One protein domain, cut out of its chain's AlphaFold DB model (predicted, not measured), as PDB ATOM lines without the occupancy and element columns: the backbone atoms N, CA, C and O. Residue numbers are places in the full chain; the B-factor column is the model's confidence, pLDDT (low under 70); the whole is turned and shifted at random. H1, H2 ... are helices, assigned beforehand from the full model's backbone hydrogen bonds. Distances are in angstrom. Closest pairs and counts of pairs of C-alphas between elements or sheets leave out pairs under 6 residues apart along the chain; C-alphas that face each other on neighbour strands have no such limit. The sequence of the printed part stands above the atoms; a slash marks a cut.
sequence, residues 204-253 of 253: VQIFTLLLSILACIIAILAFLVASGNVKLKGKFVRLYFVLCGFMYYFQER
ATOM      1  N   VAL A 204     210.442 177.170  82.079       65.69
ATOM      2  CA  VAL A 204     210.261 178.496  81.459       65.69
ATOM      3  C   VAL A 204     208.905 179.100  81.838       65.69
ATOM      4  O   VAL A 204     208.836 180.285  82.154       65.69
ATOM      5  N   GLN A 205     207.834 178.303  81.888       69.25
ATOM      6  CA  GLN A 205     206.511 178.752  82.343       69.25
ATOM      7  C   GLN A 205     206.502 179.146  83.826       69.25
ATOM      8  O   GLN A 205     205.923 180.163  84.193       69.25
ATOM      9  N   ILE A 206     207.187 178.388  84.683       76.06
ATOM     10  CA  ILE A 206     207.327 178.723  86.104       76.06
ATOM     11  C   ILE A 206     208.161 179.997  86.265       76.06
ATOM     12  O   ILE A 206     207.783 180.884  87.023       76.06
ATOM     13  N   PHE A 207     209.264 180.129  85.528       77.44
ATOM     14  CA  PHE A 207     210.121 181.312  85.600       77.44
ATOM     15  C   PHE A 207     209.405 182.577  85.106       77.44
ATOM     16  O   PHE A 207     209.471 183.617  85.755       77.44
ATOM     17  N   THR A 208     208.655 182.483  84.006       77.56
ATOM     18  CA  THR A 208     207.828 183.592  83.497       77.56
ATOM     19  C   THR A 208     206.695 183.956  84.457       77.56
ATOM     20  O   THR A 208     206.462 185.142  84.691       77.56
ATOM     21  N   LEU A 209     206.049 182.973  85.093       83.69
ATOM     22  CA  LEU A 209     205.055 183.222  86.137       83.69
ATOM     23  C   LEU A 209     205.675 183.945  87.345       83.69
ATOM     24  O   LEU A 209     205.130 184.951  87.794       83.69
ATOM     25  N   LEU A 210     206.840 183.502  87.823       87.75
ATOM     26  CA  LEU A 210     207.551 184.156  88.927       87.75
ATOM     27  C   LEU A 210     207.958 185.596  88.583       87.75
ATOM     28  O   LEU A 210     207.769 186.494  89.403       87.75
ATOM     29  N   LEU A 211     208.449 185.839  87.364       88.25
ATOM     30  CA  LEU A 211     208.760 187.189  86.882       88.25
ATOM     31  C   LEU A 211     207.512 188.080  86.815       88.25
ATOM     32  O   LEU A 211     207.580 189.246  87.198       88.25
ATOM     33  N   SER A 212     206.370 187.536  86.385       88.06
ATOM     34  CA  SER A 212     205.104 188.281  86.327       88.06
ATOM     35  C   SER A 212     204.607 188.690  87.719       88.06
ATOM     36  O   SER A 212     204.167 189.823  87.917       88.06
ATOM     37  N   ILE A 213     204.757 187.802  88.708       89.44
ATOM     38  CA  ILE A 213     204.406 188.081  90.105       89.44
ATOM     39  C   ILE A 213     205.336 189.162  90.661       89.44
ATOM     40  O   ILE A 213     204.869 190.120  91.276       89.44
ATOM     41  N   LEU A 214     206.641 189.049  90.402       89.00
ATOM     42  CA  LEU A 214     207.626 190.036  90.838       89.00
ATOM     43  C   LEU A 214     207.344 191.421  90.235       89.00
ATOM     44  O   LEU A 214     207.368 192.420  90.955       89.00
ATOM     45  N   ALA A 215     207.020 191.485  88.942       86.75
ATOM     46  CA  ALA A 215     206.640 192.726  88.270       86.75
ATOM     47  C   ALA A 215     205.383 193.355  88.893       86.75
ATOM     48  O   ALA A 215     205.338 194.567  89.106       86.75
ATOM     49  N   CYS A 216     204.393 192.534  89.255       91.12
ATOM     50  CA  CYS A 216     203.175 192.993  89.921       91.12
ATOM     51  C   CYS A 216     203.475 193.601  91.304       91.12
ATOM     52  O   CYS A 216     202.993 194.688  91.624       91.12
ATOM     53  N   ILE A 217     204.346 192.963  92.094       90.12
ATOM     54  CA  ILE A 217     204.783 193.490  93.399       90.12
ATOM     55  C   ILE A 217     205.500 194.836  93.231       90.12
ATOM     56  O   ILE A 217     205.206 195.783  93.962       90.12
ATOM     57  N   ILE A 218     206.402 194.953  92.252       88.44
ATOM     58  CA  ILE A 218     207.116 196.208  91.966       88.44
ATOM     59  C   ILE A 218     206.134 197.317  91.565       88.44
ATOM     60  O   ILE A 218     206.277 198.447  92.029       88.44
ATOM     61  N   ALA A 219     205.120 197.005  90.753       81.75
ATOM     62  CA  ALA A 219     204.096 197.970  90.356       81.75
ATOM     63  C   ALA A 219     203.269 198.466  91.555       81.75
ATOM     64  O   ALA A 219     203.042 199.669  91.684       81.75
ATOM     65  N   ILE A 220     202.881 197.569  92.470       85.19
ATOM     66  CA  ILE A 220     202.162 197.933  93.700       85.19
ATOM     67  C   ILE A 220     203.039 198.811  94.600       85.19
ATOM     68  O   ILE A 220     202.571 199.829  95.106       85.19
ATOM     69  N   LEU A 221     204.321 198.472  94.766       82.50
ATOM     70  CA  LEU A 221     205.264 199.290  95.534       82.50
ATOM     71  C   LEU A 221     205.463 200.673  94.900       82.50
ATOM     72  O   LEU A 221     205.459 201.673  95.613       82.50
ATOM     73  N   ALA A 222     205.580 200.754  93.574       80.25
ATOM     74  CA  ALA A 222     205.677 202.025  92.861       80.25
ATOM     75  C   ALA A 222     204.412 202.876  93.044       80.25
ATOM     76  O   ALA A 222     204.517 204.079  93.286       80.25
ATOM     77  N   PHE A 223     203.231 202.255  92.996       79.50
ATOM     78  CA  PHE A 223     201.960 202.929  93.251       79.50
ATOM     79  C   PHE A 223     201.872 203.447  94.691       79.50
ATOM     80  O   PHE A 223     201.521 204.603  94.892       79.50
ATOM     81  N   LEU A 224     202.277 202.644  95.680       77.69
ATOM     82  CA  LEU A 224     202.320 203.051  97.089       77.69
ATOM     83  C   LEU A 224     203.288 204.217  97.326       77.69
ATOM     84  O   LEU A 224     202.959 205.149  98.061       77.69
ATOM     85  N   VAL A 225     204.455 204.201  96.677       74.75
ATOM     86  CA  VAL A 225     205.437 205.294  96.750       74.75
ATOM     87  C   VAL A 225     204.922 206.557  96.051       74.75
ATOM     88  O   VAL A 225     205.191 207.653  96.532       74.75
ATOM     89  N   ALA A 226     204.171 206.421  94.953       66.56
ATOM     90  CA  ALA A 226     203.549 207.544  94.250       66.56
ATOM     91  C   ALA A 226     202.328 208.119  94.994       66.56
ATOM     92  O   ALA A 226     202.086 209.321  94.919       66.56
ATOM     93  N   SER A 227     201.565 207.279  95.706       70.94
ATOM     94  CA  SER A 227     200.411 207.693  96.519       70.94
ATOM     95  C   SER A 227     200.810 208.228  97.892       70.94
ATOM     96  O   SER A 227     200.091 209.031  98.484       70.94
ATOM     97  N   GLY A 228     201.963 207.801  98.413       64.69
ATOM     98  CA  GLY A 228     202.616 208.510  99.498       64.69
ATOM     99  C   GLY A 228     203.026 209.877  98.972       64.69
ATOM    100  O   GLY A 228     203.642 209.960  97.917       64.69
ATOM    101  N   ASN A 229     202.699 210.951  99.692       53.88
ATOM    102  CA  ASN A 229     203.118 212.329  99.401       53.88
ATOM    103  C   ASN A 229     204.650 212.511  99.526       53.88
ATOM    104  O   ASN A 229     205.151 213.383 100.234       53.88
ATOM    105  N   VAL A 230     205.430 211.666  98.860       57.12
ATOM    106  CA  VAL A 230     206.875 211.723  98.790       57.12
ATOM    107  C   VAL A 230     207.187 212.548  97.554       57.12
ATOM    108  O   VAL A 230     206.985 212.105  96.426       57.12
ATOM    109  N   LYS A 231     207.684 213.775  97.756       53.62
ATOM    110  CA  LYS A 231     208.308 214.580  96.696       53.62
ATOM    111  C   LYS A 231     209.513 213.810  96.143       53.62
ATOM    112  O   LYS A 231     210.654 214.030  96.553       53.62
ATOM    113  N   LEU A 232     209.263 212.883  95.224       53.34
ATOM    114  CA  LEU A 232     210.292 212.168  94.492       53.34
ATOM    115  C   LEU A 232     211.034 213.189  93.635       53.34
ATOM    116  O   LEU A 232     210.514 213.719  92.654       53.34
ATOM    117  N   LYS A 233     212.275 213.494  94.027       62.38
ATOM    118  CA  LYS A 233     213.190 214.288  93.203       62.38
ATOM    119  C   LYS A 233     213.262 213.632  91.819       62.38
ATOM    120  O   LYS A 233     213.457 212.420  91.729       62.38
ATOM    121  N   GLY A 234     213.165 214.429  90.750       52.69
ATOM    122  CA  GLY A 234     212.995 213.985  89.352       52.69
ATOM    123  C   GLY A 234     214.030 212.997  88.783       52.69
ATOM    124  O   GLY A 234     213.889 212.539  87.653       52.69
ATOM    125  N   LYS A 235     215.049 212.615  89.559       61.59
ATOM    126  CA  LYS A 235     215.985 211.534  89.231       61.59
ATOM    127  C   LYS A 235     215.316 210.149  89.252       61.59
ATOM    128  O   LYS A 235     215.645 209.326  88.407       61.59
ATOM    129  N   PHE A 236     214.340 209.914  90.138       62.00
ATOM    130  CA  PHE A 236     213.638 208.621  90.218       62.00
ATOM    131  C   PHE A 236     212.659 208.398  89.061       62.00
ATOM    132  O   PHE A 236     212.554 207.288  88.552       62.00
ATOM    133  N   VAL A 237     212.020 209.468  88.576       66.94
ATOM    134  CA  VAL A 237     211.130 209.408  87.405       66.94
ATOM    135  C   VAL A 237     211.916 209.010  86.154       66.94
ATOM    136  O   VAL A 237     211.488 208.140  85.404       66.94
ATOM    137  N   ARG A 238     213.117 209.572  85.962       65.69
ATOM    138  CA  ARG A 238     213.987 209.202  84.834       65.69
ATOM    139  C   ARG A 238     214.426 207.737  84.886       65.69
ATOM    140  O   ARG A 238     214.432 207.085  83.851       65.69
ATOM    141  N   LEU A 239     214.740 207.213  86.071       71.00
ATOM    142  CA  LEU A 239     215.112 205.804  86.229       71.00
ATOM    143  C   LEU A 239     213.939 204.859  85.906       71.00
ATOM    144  O   LEU A 239     214.148 203.829  85.270       71.00
ATOM    145  N   TYR A 240     212.710 205.236  86.274       76.81
ATOM    146  CA  TYR A 240     211.502 204.468  85.955       76.81
ATOM    147  C   TYR A 240     211.231 204.400  84.444       76.81
ATOM    148  O   TYR A 240     211.012 203.314  83.914       76.81
ATOM    149  N   PHE A 241     211.327 205.527  83.727       74.06
ATOM    150  CA  PHE A 241     211.155 205.539  82.268       74.06
ATOM    151  C   PHE A 241     212.207 204.692  81.540       74.06
ATOM    152  O   PHE A 241     211.877 204.020  80.565       74.06
ATOM    153  N   VAL A 242     213.451 204.669  82.032       76.06
ATOM    154  CA  VAL A 242     214.508 203.813  81.471       76.06
ATOM    155  C   VAL A 242     214.195 202.330  81.690       76.06
ATOM    156  O   VAL A 242     214.317 201.543  80.754       76.06
ATOM    157  N   LEU A 243     213.729 201.944  82.882       74.56
ATOM    158  CA  LEU A 243     213.337 200.560  83.182       74.56
ATOM    159  C   LEU A 243     212.123 200.099  82.360       74.56
ATOM    160  O   LEU A 243     212.146 198.997  81.814       74.56
ATOM    161  N   CYS A 244     211.095 200.941  82.215       77.19
ATOM    162  CA  CYS A 244     209.937 200.633  81.369       77.19
ATOM    163  C   CYS A 244     210.313 200.519  79.886       77.19
ATOM    164  O   CYS A 244     209.868 199.586  79.221       77.19
ATOM    165  N   GLY A 245     211.161 201.418  79.374       79.69
ATOM    166  CA  GLY A 245     211.646 201.342  77.992       79.69
ATOM    167  C   GLY A 245     212.471 200.081  77.726       79.69
ATOM    168  O   GLY A 245     212.323 199.452  76.681       79.69
ATOM    169  N   PHE A 246     213.285 199.660  78.698       77.31
ATOM    170  CA  PHE A 246     214.067 198.429  78.593       77.31
ATOM    171  C   PHE A 246     213.175 197.180  78.560       77.31
ATOM    172  O   PHE A 246     213.403 196.288  77.749       77.31
ATOM    173  N   MET A 247     212.125 197.132  79.386       72.50
ATOM    174  CA  MET A 247     211.153 196.029  79.373       72.50
ATOM    175  C   MET A 247     210.371 195.960  78.054       72.50
ATOM    176  O   MET A 247     210.169 194.867  77.533       72.50
ATOM    177  N   TYR A 248     209.989 197.107  77.481       79.44
ATOM    178  CA  TYR A 248     209.292 197.160  76.192       79.44
ATOM    179  C   TYR A 248     210.169 196.644  75.037       79.44
ATOM    180  O   TYR A 248     209.724 195.822  74.244       79.44
ATOM    181  N   TYR A 249     211.446 197.039  74.996       79.75
ATOM    182  CA  TYR A 249     212.386 196.597  73.959       79.75
ATOM    183  C   TYR A 249     212.600 195.074  73.933       79.75
ATOM    184  O   TYR A 249     212.766 194.485  72.867       79.75
ATOM    185  N   PHE A 250     212.586 194.420  75.096       62.25
ATOM    186  CA  PHE A 250     212.713 192.962  75.185       62.25
ATOM    187  C   PHE A 250     211.420 192.209  74.870       62.25
ATOM    188  O   PHE A 250     211.479 191.009  74.629       62.25
ATOM    189  N   GLN A 251     210.267 192.879  74.882       62.84
ATOM    190  CA  GLN A 251     208.985 192.262  74.549       62.84
ATOM    191  C   GLN A 251     208.735 192.211  73.031       62.84
ATOM    192  O   GLN A 251     207.947 191.390  72.571       62.84
ATOM    193  N   GLU A 252     209.393 193.079  72.259       56.91
ATOM    194  CA  GLU A 252     209.217 193.203  70.803       56.91
ATOM    195  C   GLU A 252     210.212 192.347  69.983       56.91
ATOM    196  O   GLU A 252     210.110 192.280  68.758       56.91
ATOM    197  N   ARG A 253     211.158 191.664  70.644       42.03
ATOM    198  CA  ARG A 253     212.080 190.680  70.048       42.03
ATOM    199  C   ARG A 253     211.719 189.257  70.452       42.03
ATOM    200  O   ARG A 253     211.897 188.366  69.593       42.03
TER     201      ARG A 253
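What this domain is: This is residues 204 to 253 of the 253 residues of an uncharacterized protein of Paramuricea clavata (UniProt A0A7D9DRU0). Two long helices form an open U: H1 is the longer arm, a loop turns at one end, and H2 folds back beside H1 with a gap between them. The printed part has 50 residues with two named helices, H1 then H2, and no named strand; the class is all helix. It is loose, with a radius of gyration of the C-alphas of 13.3 A, and flat, spanning 39 by 20 by 10 A.

How they stand to each other: H1, residues 204 to 227, and H2, residues 235 to 251, are apart, with no C-alpha of the one within 8 A of the other. A short link of 7 residues joins them. Residues 204 to 221, 223 to 239 and 241 to 253 stand free. In H1 and H2 every O i to N i+4 pair is within hydrogen-bond range.

Where its parts are: H1 measures 34.3 A, from C-alpha 204 at (210.261, 178.496, 81.459) to C-alpha 227 at (200.411, 207.693, 96.519). H2 measures 25.2 A and ends with C-alpha 251 at (208.985, 192.262, 74.549).

The domain as a whole: The two C-alphas farthest apart, those of Val 204 and Lys 231, are 39.2 A apart. The printed part has no cut and ends at the chain's last residue, 253. Mean pLDDT of the printed part is 73.3; residues 204 to 205, 226, 228 to 238 and 250 to 253 are under 70.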